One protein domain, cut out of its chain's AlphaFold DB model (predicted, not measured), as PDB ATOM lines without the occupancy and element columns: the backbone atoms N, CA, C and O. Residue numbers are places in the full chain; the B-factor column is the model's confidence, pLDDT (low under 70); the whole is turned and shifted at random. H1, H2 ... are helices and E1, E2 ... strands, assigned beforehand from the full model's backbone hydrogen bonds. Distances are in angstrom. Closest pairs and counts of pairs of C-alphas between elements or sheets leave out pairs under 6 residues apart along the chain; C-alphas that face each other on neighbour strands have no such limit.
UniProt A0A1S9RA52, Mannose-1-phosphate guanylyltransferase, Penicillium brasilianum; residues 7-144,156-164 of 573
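AT A GLANCE: This is residues 7 to 144 and 156 to 164 of the 573 residues of the protein "Mannose-1-phosphate guanylyltransferase" of Penicillium brasilianum (UniProt A0A1S9RA52). Residues 85 to 139 wind in stacked turns, a small solenoid with parallel strands one above the other: E1, E3 and E5 make one wall, E2 and E4 another, and the short stretches 91 to 92, 111 to 112 and 131 to 132 a third. Beside E1, at the edge of the first wall, lies the helical hairpin H3 and H4, whose two helices overlap only in part, while H1 and H2 form a corner toward the other end of the long axis and residues 64 to 69 stick out. The printed part has 147 residues, with four named helices followed by five named strands, a mixed class with 60 residues in named elements, under half of the whole. It is compact, with a radius of gyration of the C-alphas of 15.2 A, but elongated in outline, spanning 48 by 30 by 29 A.

HOW THE PARTS SIT: The larger sheet runs E1, residues 96 to 98, then E3, residues 116 to 119, then E5, residues 137 to 139, all parallel. E1 and E3 have N 118 and O 97 at 2.8 A, and E3 and E5 have N 119 and O 138 at 2.7 A, both within hydrogen-bond range. Residues 159 to 160 pair with residues 137 to 138 of E5, parallel. In the second sheet E2, residues 104 to 106, and E4, residues 124 to 126, are parallel at 10 degrees, with N 105 and O 124 at 2.8 A. Residues 85 to 86 pair with 105 to 106 of E2, parallel. H3, residues 41 to 58, only grazes the larger sheet with its residues 50 to 58; its closest C-alphas to E1 are those of Asn 58 and Phe 96, 6.8 A apart. H3 and H4, residues 68 to 79, form a helical hairpin, opposite ways at a shallow tilt of 4 degrees. They touch through residues 53 to 58 and 74 to 79 alone, closest at the C-alphas of Phe 57 and Arg 75, 5.2 A. H1, residues 7 to 13, and H2, residues 24 to 30, only just touch, with 3 pairs of C-alphas within 8 A, the closest those of Ile 9 and Ile 30 at 7.4 A; they stand about perpendicular at 88 degrees. H2 and H3 are close but not clearly touching, the closest C-alphas being Phe 26 and Leu 43, 7.4 A. In H1, H2, H3 and H4 every O i to N i+4 pair is within hydrogen-bond range.

IN THESE COORDINATES: H1 begins at C-alpha 7, (348.440, 226.109, 334.538). H3 is 25.6 A long and H4 16.5 A; H1 is 10.2 A and H2 10.1 A. E3 is 10.2 A long, E1 7.1 A, E2 6.7 A, E4 and E5 6.5 A each. E5 ends at C-alpha 139, (360.152, 213.475, 346.093).

THE WHOLE: The two C-alphas farthest apart are those of Asn 65 and Ala 144, 50.9 A. Residues 145 to 155 are not printed; C-alphas 144 and 156 are 19.8 A apart across the cut. The link H4 to E1, residues 80 to 95, is long. Mean pLDDT of the printed part is 81.2; 31 residues are under 70, among them 129 to 144 and 156 to 164.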
ATOM      1  N   ASN A   7     347.892 224.797 334.848       58.03
ATOM      2  CA  ASN A   7     348.440 226.109 334.538       58.03
ATOM      3  C   ASN A   7     349.206 226.730 335.720       58.03
ATOM      4  O   ASN A   7     350.081 227.554 335.465       58.03
ATOM      5  N   SER A   8     348.924 226.396 336.986       68.94
ATOM      6  CA  SER A   8     349.619 227.035 338.117       68.94
ATOM      7  C   SER A   8     351.064 226.541 338.246       68.94
ATOM      8  O   SER A   8     351.978 227.360 338.349       68.94
ATOM      9  N   ILE A   9     351.281 225.226 338.124       76.75
ATOM     10  CA  ILE A   9     352.603 224.579 338.167       76.75
ATOM     11  C   ILE A   9     353.487 225.068 337.013       76.75
ATOM     12  O   ILE A   9     354.611 225.518 337.248       76.75
ATOM     13  N   ALA A  10     352.976 225.060 335.777       80.44
ATOM     14  CA  ALA A  10     353.740 225.532 334.621       80.44
ATOM     15  C   ALA A  10     354.114 227.024 334.755       80.44
ATOM     16  O   ALA A  10     355.281 227.382 334.606       80.44
ATOM     17  N   ASN A  11     353.166 227.884 335.154       84.31
ATOM     18  CA  ASN A  11     353.419 229.312 335.400       84.31
ATOM     19  C   ASN A  11     354.302 229.596 336.633       84.31
ATOM     20  O   ASN A  11     354.742 230.734 336.824       84.31
ATOM     21  N   ALA A  12     354.542 228.620 337.511       84.44
ATOM     22  CA  ALA A  12     355.548 228.720 338.566       84.44
ATOM     23  C   ALA A  12     356.941 228.390 338.012       84.44
ATOM     24  O   ALA A  12     357.851 229.207 338.137       84.44
ATOM     25  N   ILE A  13     357.080 227.263 337.309       88.12
ATOM     26  CA  ILE A  13     358.351 226.800 336.728       88.12
ATOM     27  C   ILE A  13     358.855 227.753 335.626       88.12
ATOM     28  O   ILE A  13     360.054 227.998 335.525       88.12
ATOM     29  N   MET A  14     357.960 228.408 334.873       89.31
ATOM     30  CA  MET A  14     358.313 229.490 333.934       89.31
ATOM     31  C   MET A  14     359.010 230.695 334.589       89.31
ATOM     32  O   MET A  14     359.607 231.506 333.888       89.31
ATOM     33  N   LYS A  15     358.960 230.827 335.922       90.19
ATOM     34  CA  LYS A  15     359.689 231.855 336.681       90.19
ATOM     35  C   LYS A  15     361.077 231.376 337.120       90.19
ATOM     36  O   LYS A  15     361.650 232.015 337.997       90.19
ATOM     37  N   SER A  16     361.582 230.261 336.592       92.06
ATOM     38  CA  SER A  16     362.944 229.782 336.841       92.06
ATOM     39  C   SER A  16     363.979 230.824 336.399       92.06
ATOM     40  O   SER A  16     363.921 231.343 335.287       92.06
ATOM     41  N   ASP A  17     364.948 231.102 337.270       94.06
ATOM     42  CA  ASP A  17     366.089 231.991 337.028       94.06
ATOM     43  C   ASP A  17     367.136 231.343 336.083       94.06
ATOM     44  O   ASP A  17     368.091 232.000 335.660       94.06
ATOM     45  N   ILE A  18     366.962 230.056 335.741       94.31
ATOM     46  CA  ILE A  18     367.772 229.283 334.781       94.31
ATOM     47  C   ILE A  18     366.905 228.699 333.644       94.31
ATOM     48  O   ILE A  18     365.699 228.521 333.834       94.31
ATOM     49  N   PRO A  19     367.482 228.335 332.478       93.50
ATOM     50  CA  PRO A  19     366.741 227.686 331.394       93.50
ATOM     51  C   PRO A  19     366.030 226.400 331.835       93.50
ATOM     52  O   PRO A  19     366.535 225.666 332.685       93.50
ATOM     53  N   VAL A  20     364.891 226.108 331.208       93.50
ATOM     54  CA  VAL A  20     364.015 224.959 331.491       93.50
ATOM     55  C   VAL A  20     363.811 224.169 330.188       93.50
ATOM     56  O   VAL A  20     363.577 224.807 329.157       93.50
ATOM     57  N   PRO A  21     363.892 222.824 330.183       93.44
ATOM     58  CA  PRO A  21     363.787 222.021 328.963       93.44
ATOM     59  C   PRO A  21     362.318 221.794 328.564       93.44
ATOM     60  O   PRO A  21     361.788 220.694 328.697       93.44
ATOM     61  N   TRP A  22     361.633 222.849 328.112       93.19
ATOM     62  CA  TRP A  22     360.221 222.789 327.717       93.19
ATOM     63  C   TRP A  22     360.004 221.925 326.463       93.19
ATOM     64  O   TRP A  22     360.267 222.349 325.338       93.19
ATOM     65  N   CYS A  23     359.477 220.716 326.668       91.81
ATOM     66  CA  CYS A  23     359.010 219.787 325.638       91.81
ATOM     67  C   CYS A  23     357.789 218.989 326.146       91.81
ATOM     68  O   CYS A  23     357.488 219.012 327.340       91.81
ATOM     69  N   GLU A  24     357.102 218.242 325.275       87.94
ATOM     70  CA  GLU A  24     355.885 217.482 325.635       87.94
ATOM     71  C   GLU A  24     356.101 216.467 326.776       87.94
ATOM     72  O   GLU A  24     355.218 216.256 327.613       87.94
ATOM     73  N   GLU A  25     357.290 215.863 326.852       86.56
ATOM     74  CA  GLU A  25     357.691 214.955 327.934       86.56
ATOM     75  C   GLU A  25     357.948 215.709 329.250       86.56
ATOM     76  O   GLU A  25     357.561 215.230 330.316       86.56
ATOM     77  N   PHE A  26     358.517 216.921 329.200       88.12
ATOM     78  CA  PHE A  26     358.674 217.779 330.379       88.12
ATOM     79  C   PHE A  26     357.319 218.257 330.906       88.12
ATOM     80  O   PHE A  26     357.049 218.167 332.101       88.12
ATOM     81  N   GLU A  27     356.434 218.709 330.014       86.94
ATOM     82  CA  GLU A  27     355.067 219.081 330.376       86.94
ATOM     83  C   GLU A  27     354.294 217.890 330.951       86.94
ATOM     84  O   GLU A  27     353.547 218.043 331.919       86.94
ATOM     85  N   SER A  28     354.488 216.691 330.403       77.50
ATOM     86  CA  SER A  28     353.891 215.467 330.938       77.50
ATOM     87  C   SER A  28     354.429 215.141 332.332       77.50
ATOM     88  O   SER A  28     353.635 214.888 333.242       77.50
ATOM     89  N   MET A  29     355.744 215.252 332.530       82.06
ATOM     90  CA  MET A  29     356.423 215.048 333.809       82.06
ATOM     91  C   MET A  29     355.916 215.998 334.907       82.06
ATOM     92  O   MET A  29     355.455 215.529 335.951       82.06
ATOM     93  N   ILE A  30     355.938 217.320 334.682       79.69
ATOM     94  CA  ILE A  30     355.563 218.302 335.720       79.69
ATOM     95  C   ILE A  30     354.073 218.235 336.078       79.69
ATOM     96  O   ILE A  30     353.706 218.527 337.216       79.69
ATOM     97  N   ASN A  31     353.222 217.805 335.140       72.12
ATOM     98  CA  ASN A  31     351.790 217.587 335.357       72.12
ATOM     99  C   ASN A  31     351.459 216.193 335.932       72.12
ATOM    100  O   ASN A  31     350.283 215.842 336.033       72.12
ATOM    101  N   GLY A  32     352.461 215.385 336.300       61.56
ATOM    102  CA  GLY A  32     352.258 214.073 336.925       61.56
ATOM    103  C   GLY A  32     351.666 213.006 335.998       61.56
ATOM    104  O   GLY A  32     351.086 212.032 336.481       61.56
ATOM    105  N   LYS A  33     351.787 213.175 334.676       69.25
ATOM    106  CA  LYS A  33     351.492 212.116 333.701       69.25
ATOM    107  C   LYS A  33     352.658 211.119 333.661       69.25
ATOM    108  O   LYS A  33     353.756 211.397 334.143       69.25
ATOM    109  N   ASN A  34     352.439 209.966 333.029       68.62
ATOM    110  CA  ASN A  34     353.555 209.117 332.615       68.62
ATOM    111  C   ASN A  34     354.438 209.898 331.630       68.62
ATOM    112  O   ASN A  34     353.917 210.529 330.713       68.62
ATOM    113  N   PHE A  35     355.749 209.820 331.830       78.62
ATOM    114  CA  PHE A  35     356.781 210.443 331.005       78.62
ATOM    115  C   PHE A  35     357.997 209.503 330.957       78.62
ATOM    116  O   PHE A  35     358.136 208.628 331.821       78.62
ATOM    117  N   ALA A  36     358.898 209.691 329.998       74.06
ATOM    118  CA  ALA A  36     360.203 209.040 329.992       74.06
ATOM    119  C   ALA A  36     361.286 209.968 329.429       74.06
ATOM    120  O   ALA A  36     361.227 210.391 328.280       74.06
ATOM    121  N   THR A  37     362.345 210.210 330.210       78.06
ATOM    122  CA  THR A  37     363.507 211.025 329.805       78.06
ATOM    123  C   THR A  37     364.100 210.604 328.456       78.06
ATOM    124  O   THR A  37     364.535 211.456 327.692       78.06
ATOM    125  N   LEU A  38     364.086 209.302 328.142       79.56
ATOM    126  CA  LEU A  38     364.620 208.745 326.890       79.56
ATOM    127  C   LEU A  38     363.809 209.128 325.638       79.56
ATOM    128  O   LEU A  38     364.328 209.022 324.532       79.56
ATOM    129  N   ASN A  39     362.564 209.588 325.796       87.12
ATOM    130  CA  ASN A  39     361.706 210.006 324.684       87.12
ATOM    131  C   ASN A  39     362.028 211.431 324.187       87.12
ATOM    132  O   ASN A  39     361.450 211.874 323.198       87.12
ATOM    133  N   SER A  40     362.923 212.171 324.857       92.62
ATOM    134  CA  SER A  40     363.296 213.533 324.464       92.62
ATOM    135  C   SER A  40     364.794 213.782 324.631       92.62
ATOM    136  O   SER A  40     365.321 213.798 325.741       92.62
ATOM    137  N   GLU A  41     365.476 214.043 323.515       93.44
ATOM    138  CA  GLU A  41     366.902 214.397 323.475       93.44
ATOM    139  C   GLU A  41     367.215 215.604 324.371       93.44
ATOM    140  O   GLU A  41     368.093 215.518 325.227       93.44
ATOM    141  N   MET A  42     366.391 216.656 324.305       93.44
ATOM    142  CA  MET A  42     366.482 217.837 325.175       93.44
ATOM    143  C   MET A  42     366.453 217.478 326.672       93.44
ATOM    144  O   MET A  42     367.173 218.086 327.467       93.44
ATOM    145  N   LEU A  43     365.656 216.482 327.085       90.38
ATOM    146  CA  LEU A  43     365.643 216.017 328.476       90.38
ATOM    147  C   LEU A  43     366.899 215.221 328.833       90.38
ATOM    148  O   LEU A  43     367.388 215.356 329.955       90.38
ATOM    149  N   MET A  44     367.442 214.421 327.914       91.81
ATOM    150  CA  MET A  44     368.699 213.696 328.129       91.81
ATOM    151  C   MET A  44     369.894 214.655 328.246       91.81
ATOM    152  O   MET A  44     370.664 214.555 329.205       91.81
ATOM    153  N   GLU A  45     370.007 215.633 327.345       94.19
ATOM    154  CA  GLU A  45     371.031 216.685 327.382       94.19
ATOM    155  C   GLU A  45     370.939 217.530 328.657       94.19
ATOM    156  O   GLU A  45     371.936 217.737 329.356       94.19
ATOM    157  N   TYR A  46     369.733 217.989 329.011       95.12
ATOM    158  CA  TYR A  46     369.528 218.784 330.219       95.12
ATOM    159  C   TYR A  46     369.865 217.974 331.478       95.12
ATOM    160  O   TYR A  46     370.544 218.472 332.378       95.12
ATOM    161  N   LYS A  47     369.461 216.697 331.526       91.69
ATOM    162  CA  LYS A  47     369.784 215.789 332.631       91.69
ATOM    163  C   LYS A  47     371.295 215.587 332.777       91.69
ATOM    164  O   LYS A  47     371.798 215.627 333.901       91.69
ATOM    165  N   LEU A  48     372.022 215.436 331.666       92.44
ATOM    166  CA  LEU A  48     373.486 215.372 331.653       92.44
ATOM    167  C   LEU A  48     374.116 216.682 332.161       92.44
ATOM    168  O   LEU A  48     375.003 216.638 333.013       92.44
ATOM    169  N   SER A  49     373.611 217.841 331.726       95.62
ATOM    170  CA  SER A  49     374.063 219.155 332.211       95.62
ATOM    171  C   SER A  49     373.855 219.327 333.723       95.62
ATOM    172  O   SER A  49     374.730 219.848 334.418       95.62
ATOM    173  N   THR A  50     372.733 218.854 334.274       94.88
ATOM    174  CA  THR A  50     372.488 218.865 335.727       94.88
ATOM    175  C   THR A  50     373.430 217.914 336.474       94.88
ATOM    176  O   THR A  50     373.957 218.293 337.518       94.88
ATOM    177  N   LEU A  51     373.739 216.729 335.932       92.00
ATOM    178  CA  LEU A  51     374.731 215.816 336.526       92.00
ATOM    179  C   LEU A  51     376.155 216.406 336.523       92.00
ATOM    180  O   LEU A  51     376.870 216.277 337.516       92.00
ATOM    181  N   GLN A  52     376.552 217.116 335.464       96.00
ATOM    182  CA  GLN A  52     377.838 217.826 335.404       96.00
ATOM    183  C   GLN A  52     377.937 218.923 336.480       96.00
ATOM    184  O   GLN A  52     378.939 218.997 337.193       96.00
ATOM    185  N   LYS A  53     376.878 219.726 336.660       96.50
ATOM    186  CA  LYS A  53     376.795 220.749 337.724       96.50
ATOM    187  C   LYS A  53     376.805 220.124 339.120       96.50
ATOM    188  O   LYS A  53     377.446 220.658 340.017       96.50
ATOM    189  N   LEU A  54     376.151 218.976 339.315       95.62
ATOM    190  CA  LEU A  54     376.211 218.237 340.579       95.62
ATOM    191  C   LEU A  54     377.625 217.737 340.891       95.62
ATOM    192  O   LEU A  54     378.031 217.777 342.050       95.62
ATOM    193  N   ASN A  55     378.392 217.311 339.886       95.19
ATOM    194  CA  ASN A  55     379.790 216.930 340.077       95.19
ATOM    195  C   ASN A  55     380.670 218.146 340.437       95.19
ATOM    196  O   ASN A  55     381.483 218.067 341.350       95.19
ATOM    197  N   GLU A  56     380.458 219.296 339.786       94.75
ATOM    198  CA  GLU A  56     381.131 220.564 340.117       94.75
ATOM    199  C   GLU A  56     380.758 221.088 341.524       94.75
ATOM    200  O   GLU A  56     381.597 221.665 342.215       94.75
ATOM    201  N   PHE A  57     379.511 220.878 341.965       96.00
ATOM    202  CA  PHE A  57     379.015 221.278 343.287       96.00
ATOM    203  C   PHE A  57     379.553 220.389 344.418       96.00
ATOM    204  O   PHE A  57     379.891 220.889 345.491       96.00
ATOM    205  N   ASN A  58     379.596 219.072 344.192       93.94
ATOM    206  CA  ASN A  58     379.985 218.084 345.199       93.94
ATOM    207  C   ASN A  58     381.498 217.834 345.276       93.94
ATOM    208  O   ASN A  58     381.925 217.079 346.151       93.94
ATOM    209  N   ASP A  59     382.293 218.468 344.408       91.12
ATOM    210  CA  ASP A  59     383.755 218.386 344.398       91.12
ATOM    211  C   ASP A  59     384.344 218.612 345.803       91.12
ATOM    212  O   ASP A  59     384.156 219.657 346.433       91.12
ATOM    213  N   THR A  60     385.039 217.592 346.307       89.12
ATOM    214  CA  THR A  60     385.662 217.564 347.635       89.12
ATOM    215  C   THR A  60     387.078 218.141 347.647       89.12
ATOM    216  O   THR A  60     387.703 218.175 348.708       89.12
ATOM    217  N   SER A  61     387.595 218.610 346.506       91.12
ATOM    218  CA  SER A  61     388.908 219.246 346.429       91.12
ATOM    219  C   SER A  61     388.973 220.539 347.250       91.12
ATOM    220  O   SER A  61     388.068 221.379 347.244       91.12
ATOM    221  N   ILE A  62     390.091 220.708 347.957       92.12
ATOM    222  CA  ILE A  62     390.405 221.901 348.746       92.12
ATOM    223  C   ILE A  62     391.707 222.487 348.183       92.12
ATOM    224  O   ILE A  62     392.785 222.047 348.579       92.12
ATOM    225  N   PRO A  63     391.634 223.442 347.236       91.25
ATOM    226  CA  PRO A  63     392.814 224.129 346.720       91.25
ATOM    227  C   PRO A  63     393.597 224.847 347.824       91.25
ATOM    228  O   PRO A  63     393.007 225.328 348.798       91.25
ATOM    229  N   GLU A  64     394.909 224.988 347.649       89.19
ATOM    230  CA  GLU A  64     395.749 225.778 348.555       89.19
ATOM    231  C   GLU A  64     395.215 227.210 348.720       89.19
ATOM    232  O   GLU A  64     394.648 227.796 347.798       89.19
ATOM    233  N   ASN A  65     395.393 227.781 349.915       92.38
ATOM    234  CA  ASN A  65     394.862 229.094 350.311       92.38
ATOM    235  C   ASN A  65     393.317 229.207 350.323       92.38
ATOM    236  O   ASN A  65     392.779 230.304 350.484       92.38
ATOM    237  N   SER A  66     392.582 228.094 350.209       92.75
ATOM    238  CA  SER A  66     391.125 228.085 350.398       92.75
ATOM    239  C   SER A  66     390.711 228.476 351.818       92.75
ATOM    240  O   SER A  66     391.340 228.110 352.807       92.75
ATOM    241  N   THR A  67     389.567 229.150 351.922       93.88
ATOM    242  CA  THR A  67     388.875 229.437 353.182       93.88
ATOM    243  C   THR A  67     387.496 228.778 353.175       93.88
ATOM    244  O   THR A  67     386.933 228.507 352.113       93.88
ATOM    245  N   LEU A  68     386.885 228.580 354.347       88.69
ATOM    246  CA  LEU A  68     385.499 228.087 354.425       88.69
ATOM    247  C   LEU A  68     384.519 228.981 353.637       88.69
ATOM    248  O   LEU A  68     383.569 228.482 353.035       88.69
ATOM    249  N   ALA A  69     384.791 230.291 353.580       90.62
ATOM    250  CA  ALA A  69     384.024 231.245 352.788       90.62
ATOM    251  C   ALA A  69     384.223 231.057 351.273       90.62
ATOM    252  O   ALA A  69     383.235 231.045 350.542       90.62
ATOM    253  N   SER A  70     385.455 230.861 350.781       92.44
ATOM    254  CA  SER A  70     385.684 230.629 349.344       92.44
ATOM    255  C   SER A  70     385.118 229.285 348.880       92.44
ATOM    256  O   SER A  70     384.504 229.229 347.815       92.44
ATOM    257  N   LEU A  71     385.220 228.232 349.700       90.88
ATOM    258  CA  LEU A  71     384.609 226.925 349.426       90.88
ATOM    259  C   LEU A  71     383.072 227.009 349.390       90.88
ATOM    260  O   LEU A  71     382.455 226.510 348.446       90.88
ATOM    261  N   LYS A  72     382.440 227.701 350.355       91.31
ATOM    262  CA  LYS A  72     380.991 227.970 350.309       91.31
ATOM    263  C   LYS A  72     380.615 228.775 349.063       91.31
ATOM    264  O   LYS A  72     379.680 228.395 348.364       91.31
ATOM    265  N   ASN A  73     381.333 229.854 348.758       93.19
ATOM    266  CA  ASN A  73     381.031 230.709 347.609       93.19
ATOM    267  C   ASN A  73     381.153 229.948 346.279       93.19
ATOM    268  O   ASN A  73     380.292 230.116 345.417       93.19
ATOM    269  N   ARG A  74     382.147 229.054 346.144       92.81
ATOM    270  CA  ARG A  74     382.274 228.125 345.012       92.81
ATOM    271  C   ARG A  74     381.017 227.260 344.873       92.81
ATOM    272  O   ARG A  74     380.368 227.324 343.832       92.81
ATOM    273  N   ARG A  75     380.611 226.536 345.928       93.50
ATOM    274  CA  ARG A  75     379.372 225.729 345.921       93.50
ATOM    275  C   ARG A  75     378.138 226.556 345.551       93.50
ATOM    276  O   ARG A  75     377.353 226.147 344.699       93.50
ATOM    277  N   MET A  76     377.958 227.731 346.159       95.56
ATOM    278  CA  MET A  76     376.760 228.556 345.936       95.56
ATOM    279  C   MET A  76     376.702 229.142 344.518       95.56
ATOM    280  O   MET A  76     375.614 229.273 343.961       95.56
ATOM    281  N   ALA A  77     377.849 229.432 343.893       95.00
ATOM    282  CA  ALA A  77     377.905 229.836 342.489       95.00
ATOM    283  C   ALA A  77     377.449 228.713 341.538       95.00
ATOM    284  O   ALA A  77     376.748 228.986 340.563       95.00
ATOM    285  N   VAL A  78     377.778 227.449 341.839       95.88
ATOM    286  CA  VAL A  78     377.289 226.292 341.069       95.88
ATOM    287  C   VAL A  78     375.794 226.072 341.302       95.88
ATOM    288  O   VAL A  78     375.040 225.998 340.332       95.88
ATOM    289  N   ALA A  79     375.337 226.066 342.561       95.38
ATOM    290  CA  ALA A  79     373.917 225.926 342.900       95.38
ATOM    291  C   ALA A  79     373.038 226.983 342.207       95.38
ATOM    292  O   ALA A  79     371.991 226.641 341.661       95.38
ATOM    293  N   LYS A  80     373.495 228.240 342.115       95.19
ATOM    294  CA  LYS A  80     372.764 229.308 341.413       95.19
ATOM    295  C   LYS A  80     372.644 229.106 339.888       95.19
ATOM    296  O   LYS A  80     371.785 229.720 339.269       95.19
ATOM    297  N   ARG A  81     373.468 228.246 339.274       95.19
ATOM    298  CA  ARG A  81     373.364 227.835 337.853       95.19
ATOM    299  C   ARG A  81     372.636 226.494 337.661       95.19
ATOM    300  O   ARG A  81     372.545 225.995 336.536       95.19
ATOM    301  N   MET A  82     372.180 225.888 338.756       95.19
ATOM    302  CA  MET A  82     371.608 224.542 338.802       95.19
ATOM    303  C   MET A  82     370.168 224.531 339.321       95.19
ATOM    304  O   MET A  82     369.397 223.693 338.879       95.19
ATOM    305  N   LEU A  83     369.792 225.446 340.219       96.25
ATOM    306  CA  LEU A  83     368.459 225.513 340.823       96.25
ATOM    307  C   LEU A  83     367.577 226.590 340.172       96.25
ATOM    308  O   LEU A  83     368.071 227.653 339.800       96.25
ATOM    309  N   GLY A  84     366.272 226.324 340.085       94.62
ATOM    310  CA  GLY A  84     365.257 227.206 339.499       94.62
ATOM    311  C   GLY A  84     365.129 228.549 340.211       94.62
ATOM    312  O   GLY A  84     364.893 229.565 339.567       94.62
ATOM    313  N   ARG A  85     365.357 228.593 341.526       95.12
ATOM    314  CA  ARG A  85     365.637 229.841 342.255       95.12
ATOM    315  C   ARG A  85     366.465 229.579 343.500       95.12
ATOM    316  O   ARG A  85     366.274 228.568 344.172       95.12
ATOM    317  N   MET A  86     367.319 230.536 343.854       94.62
ATOM    318  CA  MET A  86     368.014 230.555 345.139       94.62
ATOM    319  C   MET A  86     368.028 231.968 345.733       94.62
ATOM    320  O   MET A  86     368.627 232.884 345.163       94.62
ATOM    321  N   GLY A  87     367.358 232.127 346.875       90.75
ATOM    322  CA  GLY A  87     367.277 233.371 347.635       90.75
ATOM    323  C   GLY A  87     368.583 233.786 348.318       90.75
ATOM    324  O   GLY A  87     369.633 233.145 348.217       90.75
ATOM    325  N   LYS A  88     368.517 234.914 349.024       90.81
ATOM    326  CA  LYS A  88     369.632 235.508 349.772       90.81
ATOM    327  C   LYS A  88     370.030 234.616 350.941       90.81
ATOM    328  O   LYS A  88     369.196 233.938 351.530       90.81
ATOM    329  N   ASN A  89     371.314 234.650 351.292       89.00
ATOM    330  CA  ASN A  89     371.922 233.915 352.413       89.00
ATOM    331  C   ASN A  89     371.789 232.378 352.374       89.00
ATOM    332  O   ASN A  89     372.368 231.714 353.239       89.00
ATOM    333  N   ALA A  90     371.107 231.816 351.367       89.50
ATOM    334  CA  ALA A  90     370.927 230.385 351.188       89.50
ATOM    335  C   ALA A  90     372.269 229.632 351.231       89.50
ATOM    336  O   ALA A  90     373.316 230.130 350.799       89.50
ATOM    337  N   SER A  91     372.248 228.437 351.814       91.56
ATOM    338  CA  SER A  91     373.448 227.659 352.111       91.56
ATOM    339  C   SER A  91     373.158 226.174 351.961       91.56
ATOM    340  O   SER A  91     372.316 225.649 352.680       91.56
ATOM    341  N   ILE A  92     373.870 225.503 351.057       93.94
ATOM    342  CA  ILE A  92     373.742 224.061 350.807       93.94
ATOM    343  C   ILE A  92     375.112 223.405 351.021       93.94
ATOM    344  O   ILE A  92     376.124 223.865 350.480       93.94
ATOM    345  N   GLU A  93     375.156 222.347 351.824       87.69
ATOM    346  CA  GLU A  93     376.365 221.547 352.036       87.69
ATOM    347  C   GLU A  93     376.444 220.357 351.070       87.69
ATOM    348  O   GLU A  93     375.427 219.814 350.654       87.69
ATOM    349  N   GLN A  94     377.665 219.923 350.747       86.56
ATOM    350  CA  GLN A  94     377.918 218.671 350.019       86.56
ATOM    351  C   GLN A  94     377.950 217.471 350.998       86.56
ATOM    352  O   GLN A  94     378.505 217.599 352.088       86.56
ATOM    353  N   SER A  95     377.417 216.291 350.671       84.69
ATOM    354  CA  SER A  95     376.829 215.921 349.377       84.69
ATOM    355  C   SER A  95     375.409 216.471 349.178       84.69
ATOM    356  O   SER A  95     374.657 216.606 350.137       84.69
ATOM    357  N   PHE A  96     375.030 216.771 347.939       90.94
ATOM    358  CA  PHE A  96     373.682 217.199 347.550       90.94
ATOM    359  C   PHE A  96     373.296 216.585 346.201       90.94
ATOM    360  O   PHE A  96     374.141 216.452 345.314       90.94
ATOM    361  N   PHE A  97     372.017 216.252 346.019       90.62
ATOM    362  CA  PHE A  97     371.475 215.738 344.760       90.62
ATOM    363  C   PHE A  97     370.183 216.460 344.366       90.62
ATOM    364  O   PHE A  97     369.304 216.675 345.199       90.62
ATOM    365  N   VAL A  98     370.032 216.760 343.072       90.56
ATOM    366  CA  VAL A  98     368.773 217.240 342.486       90.56
ATOM    367  C   VAL A  98     368.514 216.569 341.133       90.56
ATOM    368  O   VAL A  98     369.456 216.271 340.397       90.56
ATOM    369  N   THR A  99     367.259 216.285 340.780       85.75
ATOM    370  CA  THR A  99     366.973 215.546 339.540       85.75
ATOM    371  C   THR A  99     367.022 216.441 338.306       85.75
ATOM    372  O   THR A  99     367.636 216.037 337.315       85.75
ATOM    373  N   TRP A 100     366.437 217.633 338.366       91.19
ATOM    374  CA  TRP A 100     366.409 218.611 337.274       91.19
ATOM    375  C   TRP A 100     367.010 219.940 337.712       91.19
ATOM    376  O   TRP A 100     367.841 220.502 337.000       91.19
ATOM    377  N   GLY A 101     366.647 220.401 338.907       92.38
ATOM    378  CA  GLY A 101     367.123 221.628 339.526       92.38
ATOM    379  C   GLY A 101     366.256 222.835 339.179       92.38
ATOM    380  O   GLY A 101     365.833 223.553 340.082       92.38
ATOM    381  N   CYS A 102     365.893 223.015 337.907       94.62
ATOM    382  CA  CYS A 102     364.998 224.086 337.441       94.62
ATOM    383  C   CYS A 102     363.585 224.065 338.050       94.62
ATOM    384  O   CYS A 102     362.923 225.100 338.080       94.62
ATOM    385  N   ASN A 103     363.143 222.927 338.588       90.81
ATOM    386  CA  ASN A 103     361.862 222.800 339.286       90.81
ATOM    387  C   ASN A 103     361.968 223.113 340.792       90.81
ATOM    388  O   ASN A 103     360.946 223.162 341.476       90.81
ATOM    389  N   THR A 104     363.179 223.346 341.309       91.94
ATOM    390  CA  THR A 104     363.462 223.612 342.724       91.94
ATOM    391  C   THR A 104     363.681 225.106 342.984       91.94
ATOM    392  O   THR A 104     364.640 225.709 342.499       91.94
ATOM    393  N   PHE A 105     362.813 225.698 343.805       93.00
ATOM    394  CA  PHE A 105     362.803 227.117 344.161       93.00
ATOM    395  C   PHE A 105     363.069 227.287 345.661       93.00
ATOM    396  O   PHE A 105     362.301 226.801 346.488       93.00
ATOM    397  N   ILE A 106     364.146 227.991 346.022       91.69
ATOM    398  CA  ILE A 106     364.571 228.222 347.411       91.69
ATOM    399  C   ILE A 106     364.461 229.711 347.767       91.69
ATOM    400  O   ILE A 106     364.987 230.561 347.047       91.69
ATOM    401  N   GLY A 107     363.800 230.021 348.887       84.44
ATOM    402  CA  GLY A 107     363.649 231.368 349.450       84.44
ATOM    403  C   GLY A 107     364.874 231.901 350.211       84.44
ATOM    404  O   GLY A 107     365.966 231.335 350.159       84.44
ATOM    405  N   ASP A 108     364.686 233.015 350.921       85.50
ATOM    406  CA  ASP A 108     365.743 233.691 351.692       85.50
ATOM    407  C   ASP A 108     366.056 232.960 353.026       85.50
ATOM    408  O   ASP A 108     365.183 232.363 353.658       85.50
ATOM    409  N   ASP A 109     367.310 233.032 353.482       80.38
ATOM    410  CA  ASP A 109     367.806 232.502 354.768       80.38
ATOM    411  C   ASP A 109     367.620 230.978 354.977       80.38
ATOM    412  O   ASP A 109     367.393 230.511 356.095       80.38
ATOM    413  N   VAL A 110     367.709 230.181 353.906       77.50
ATOM    414  CA  VAL A 110     367.561 228.711 353.958       77.50
ATOM    415  C   VAL A 110     368.901 228.000 354.199       77.50
ATOM    416  O   VAL A 110     369.893 228.281 353.525       77.50
ATOM    417  N   TYR A 111     368.925 227.015 355.104       77.75
ATOM    418  CA  TYR A 111     370.062 226.102 355.294       77.75
ATOM    419  C   TYR A 111     369.682 224.668 354.913       77.75
ATOM    420  O   TYR A 111     368.703 224.127 355.426       77.75
ATOM    421  N   ILE A 112     370.482 224.037 354.056       80.81
ATOM    422  CA  ILE A 112     370.357 222.636 353.656       80.81
ATOM    423  C   ILE A 112     371.643 221.906 354.049       80.81
ATOM    424  O   ILE A 112     372.729 222.220 353.562       80.81
ATOM    425  N   ASN A 113     371.509 220.954 354.971       76.12
ATOM    426  CA  ASN A 113     372.615 220.147 355.476       76.12
ATOM    427  C   ASN A 113     373.008 219.037 354.471       76.12
ATOM    428  O   ASN A 113     372.426 218.914 353.397       76.12
ATOM    429  N   ARG A 114     374.013 218.233 354.823       74.00
ATOM    430  CA  ARG A 114     374.613 217.206 353.961       74.00
ATOM    431  C   ARG A 114     373.669 216.052 353.624       74.00
ATOM    432  O   ARG A 114     372.784 215.696 354.399       74.00
ATOM    433  N   ASP A 115     373.949 215.423 352.493       74.62
ATOM    434  CA  ASP A 115     373.334 214.202 351.971       74.62
ATOM    435  C   ASP A 115     371.831 214.355 351.667       74.62
ATOM    436  O   ASP A 115     371.056 213.408 351.784       74.62
ATOM    437  N   VAL A 116     371.412 215.569 351.292       78.88
ATOM    438  CA  VAL A 116     370.024 215.888 350.921       78.88
ATOM    439  C   VAL A 116     369.786 215.639 349.431       78.88
ATOM    440  O   VAL A 116     370.557 216.096 348.584       78.88
ATOM    441  N   SER A 117     368.679 214.962 349.119       80.50
ATOM    442  CA  SER A 117     368.277 214.594 347.756       80.50
ATOM    443  C   SER A 117     366.905 215.160 347.400       80.50
ATOM    444  O   SER A 117     365.942 214.970 348.141       80.50
ATOM    445  N   ILE A 118     366.796 215.813 346.240       82.38
ATOM    446  CA  ILE A 118     365.554 216.413 345.739       82.38
ATOM    447  C   ILE A 118     365.205 215.836 344.358       82.38
ATOM    448  O   ILE A 118     365.844 216.126 343.352       82.38
ATOM    449  N   TYR A 119     364.150 215.029 344.293       77.81
ATOM    450  CA  TYR A 119     363.597 214.468 343.065       77.81
ATOM    451  C   TYR A 119     362.462 215.364 342.551       77.81
ATOM    452  O   TYR A 119     361.278 215.069 342.733       77.81
ATOM    453  N   ASP A 120     362.840 216.482 341.933       82.69
ATOM    454  CA  ASP A 120     361.985 217.566 341.435       82.69
ATOM    455  C   ASP A 120     361.445 217.323 340.011       82.69
ATOM    456  O   ASP A 120     361.586 218.148 339.113       82.69
ATOM    457  N   ASN A 121     360.800 216.175 339.783       78.06
ATOM    458  CA  ASN A 121     360.033 215.921 338.552       78.06
ATOM    459  C   ASN A 121     358.847 216.898 338.384       78.06
ATOM    460  O   ASN A 121     358.407 217.149 337.271       78.06
ATOM    461  N   SER A 122     358.343 217.478 339.470       77.00
ATOM    462  CA  SER A 122     357.432 218.624 339.469       77.00
ATOM    463  C   SER A 122     357.920 219.668 340.484       77.00
ATOM    464  O   SER A 122     358.956 219.484 341.125       77.00
ATOM    465  N   LEU A 123     357.196 220.781 340.596       79.50
ATOM    466  CA  LEU A 123     357.564 221.959 341.383       79.50
ATOM    467  C   LEU A 123     357.888 221.626 342.855       79.50
ATOM    468  O   LEU A 123     357.087 221.009 343.558       79.50
ATOM    469  N   VAL A 124     359.032 222.121 343.334       80.19
ATOM    470  CA  VAL A 124     359.458 222.094 344.740       80.19
ATOM    471  C   VAL A 124     359.686 223.531 345.213       80.19
ATOM    472  O   VAL A 124     360.658 224.167 344.816       80.19
ATOM    473  N   GLU A 125     358.817 224.039 346.092       79.38
ATOM    474  CA  GLU A 125     358.978 225.355 346.729       79.38
ATOM    475  C   GLU A 125     359.442 225.210 348.188       79.38
ATOM    476  O   GLU A 125     358.714 224.715 349.050       79.38
ATOM    477  N   ILE A 126     360.654 225.683 348.481       80.50
ATOM    478  CA  ILE A 126     361.219 225.785 349.831       80.50
ATOM    479  C   ILE A 126     361.165 227.257 350.248       80.50
ATOM    480  O   ILE A 126     361.918 228.088 349.743       80.50
ATOM    481  N   GLY A 127     360.255 227.587 351.167       68.00
ATOM    482  CA  GLY A 127     360.073 228.955 351.661       68.00
ATOM    483  C   GLY A 127     361.233 229.481 352.517       68.00
ATOM    484  O   GLY A 127     362.138 228.749 352.909       68.00
ATOM    485  N   ASP A 128     361.182 230.771 352.839       73.00
ATOM    486  CA  ASP A 128     362.205 231.453 353.641       73.00
ATOM    487  C   ASP A 128     362.311 230.980 355.105       73.00
ATOM    488  O   ASP A 128     361.305 230.679 355.761       73.00
ATOM    489  N   ARG A 129     363.551 231.016 355.623       65.31
ATOM    490  CA  ARG A 129     363.976 230.595 356.977       65.31
ATOM    491  C   ARG A 129     363.696 229.116 357.284       65.31
ATOM    492  O   ARG A 129     363.305 228.760 358.396       65.31
ATOM    493  N   VAL A 130     363.898 228.249 356.291       55.53
ATOM    494  CA  VAL A 130     363.806 226.785 356.429       55.53
ATOM    495  C   VAL A 130     365.179 226.182 356.743       55.53
ATOM    496  O   VAL A 130     366.185 226.537 356.132       55.53
ATOM    497  N   LEU A 131     365.210 225.233 357.683       53.09
ATOM    498  CA  LEU A 131     366.391 224.439 358.029       53.09
ATOM    499  C   LEU A 131     366.121 222.970 357.671       53.09
ATOM    500  O   LEU A 131     365.267 222.332 358.288       53.09
ATOM    501  N   ILE A 132     366.835 222.433 356.683       62.47
ATOM    502  CA  ILE A 132     366.724 221.035 356.249       62.47
ATOM    503  C   ILE A 132     367.850 220.221 356.895       62.47
ATOM    504  O   ILE A 132     369.033 220.529 356.734       62.47
ATOM    505  N   GLY A 133     367.469 219.194 357.659       51.28
ATOM    506  CA  GLY A 133     368.398 218.284 358.334       51.28
ATOM    507  C   GLY A 133     369.174 217.377 357.366       51.28
ATOM    508  O   GLY A 133     368.828 217.289 356.189       51.28
ATOM    509  N   PRO A 134     370.229 216.693 357.841       53.38
ATOM    510  CA  PRO A 134     371.056 215.858 356.981       53.38
ATOM    511  C   PRO A 134     370.333 214.573 356.561       53.38
ATOM    512  O   PRO A 134     369.584 213.983 357.346       53.38
ATOM    513  N   GLY A 135     370.583 214.116 355.334       53.62
ATOM    514  CA  GLY A 135     370.016 212.879 354.791       53.62
ATOM    515  C   GLY A 135     368.547 212.954 354.351       53.62
ATOM    516  O   GLY A 135     367.958 211.897 354.140       53.62
ATOM    517  N   VAL A 136     367.941 214.150 354.284       58.91
ATOM    518  CA  VAL A 136     366.517 214.356 353.941       58.91
ATOM    519  C   VAL A 136     366.252 214.117 352.452       58.91
ATOM    520  O   VAL A 136     367.040 214.522 351.598       58.91
ATOM    521  N   CYS A 137     365.107 213.509 352.135       66.19
ATOM    522  CA  CYS A 137     364.702 213.180 350.773       66.19
ATOM    523  C   CYS A 137     363.369 213.860 350.395       66.19
ATOM    524  O   CYS A 137     362.350 213.676 351.058       66.19
ATOM    525  N   ILE A 138     363.353 214.643 349.317       68.12
ATOM    526  CA  ILE A 138     362.156 215.333 348.810       68.12
ATOM    527  C   ILE A 138     361.784 214.720 347.461       68.12
ATOM    528  O   ILE A 138     362.591 214.769 346.539       68.12
ATOM    529  N   CYS A 139     360.581 214.165 347.311       64.19
ATOM    530  CA  CYS A 139     360.152 213.475 346.093       64.19
ATOM    531  C   CYS A 139     358.862 214.062 345.514       64.19
ATOM    532  O   CYS A 139     357.833 214.089 346.178       64.19
ATOM    533  N   THR A 140     358.893 214.440 344.232       57.28
ATOM    534  CA  THR A 140     357.703 214.856 343.456       57.28
ATOM    535  C   THR A 140     357.321 213.877 342.336       57.28
ATOM    536  O   THR A 140     356.265 214.023 341.730       57.28
ATOM    537  N   GLY A 141     358.120 212.830 342.100       49.22
ATOM    538  CA  GLY A 141     357.764 211.715 341.215       49.22
ATOM    539  C   GLY A 141     357.044 210.564 341.933       49.22
ATOM    540  O   GLY A 141     357.392 210.214 343.062       49.22
ATOM    541  N   THR A 142     356.078 209.938 341.258       39.97
ATOM    542  CA  THR A 142     355.518 208.617 341.603       39.97
ATOM    543  C   THR A 142     355.806 207.607 340.485       39.97
ATOM    544  O   THR A 142     356.171 207.982 339.373       39.97
ATOM    545  N   HIS A 143     355.615 206.316 340.769       41.84
ATOM    546  CA  HIS A 143     355.612 205.251 339.760       41.84
ATOM    547  C   HIS A 143     354.254 204.540 339.737       41.84
ATOM    548  O   HIS A 143     353.538 204.512 340.741       41.84
ATOM    549  N   ALA A 144     353.922 203.918 338.603       31.34
ATOM    550  CA  ALA A 144     352.696 203.141 338.449       31.34
ATOM    551  C   ALA A 144     352.585 201.993 339.478       31.34
ATOM    552  O   ALA A 144     353.580 201.416 339.936       31.34
ATOM    553  N   ALA A 156     365.351 206.775 351.307       27.88
ATOM    554  CA  ALA A 156     366.177 207.225 352.432       27.88
ATOM    555  C   ALA A 156     365.444 208.205 353.379       27.88
ATOM    556  O   ALA A 156     364.285 208.570 353.167       27.88
ATOM    557  N   ARG A 157     366.131 208.573 354.470       38.97
ATOM    558  CA  ARG A 157     365.586 209.208 355.686       38.97
ATOM    559  C   ARG A 157     364.735 210.453 355.393       38.97
ATOM    560  O   ARG A 157     365.133 211.328 354.645       38.97
ATOM    561  N   ALA A 158     363.592 210.548 356.075       37.31
ATOM    562  CA  ALA A 158     362.627 211.646 355.958       37.31
ATOM    563  C   ALA A 158     362.212 211.937 354.501       37.31
ATOM    564  O   ALA A 158     362.715 212.872 353.883       37.31
ATOM    565  N   THR A 159     361.308 211.115 353.960       54.06
ATOM    566  CA  THR A 159     360.840 211.208 352.571       54.06
ATOM    567  C   THR A 159     359.560 212.043 352.463       54.06
ATOM    568  O   THR A 159     358.502 211.603 352.910       54.06
ATOM    569  N   ILE A 160     359.603 213.220 351.843       54.28
ATOM    570  CA  ILE A 160     358.382 213.961 351.478       54.28
ATOM    571  C   ILE A 160     357.867 213.398 350.148       54.28
ATOM    572  O   ILE A 160     358.631 213.337 349.189       54.28
ATOM    573  N   LEU A 161     356.609 212.949 350.092       53.03
ATOM    574  CA  LEU A 161     355.990 212.397 348.881       53.03
ATOM    575  C   LEU A 161     355.315 213.481 348.010       53.03
ATOM    576  O   LEU A 161     355.082 214.596 348.482       53.03
ATOM    577  N   PRO A 162     354.961 213.163 346.748       43.56
ATOM    578  CA  PRO A 162     354.477 214.157 345.794       43.56
ATOM    579  C   PRO A 162     353.156 214.821 346.188       43.56
ATOM    580  O   PRO A 162     352.258 214.176 346.729       43.56
ATOM    581  N   GLY A 163     353.028 216.109 345.859       47.09
ATOM    582  CA  GLY A 163     351.815 216.900 346.099       47.09
ATOM    583  C   GLY A 163     351.576 217.303 347.558       47.09
ATOM    584  O   GLY A 163     350.502 217.811 347.862       47.09
ATOM    585  N   VAL A 164     352.545 217.077 348.452       51.78
ATOM    586  CA  VAL A 164     352.461 217.411 349.881       51.78
ATOM    587  C   VAL A 164     352.872 218.856 350.152       51.78
ATOM    588  O   VAL A 164     353.988 219.266 349.830       51.78
TER     589      VAL A 164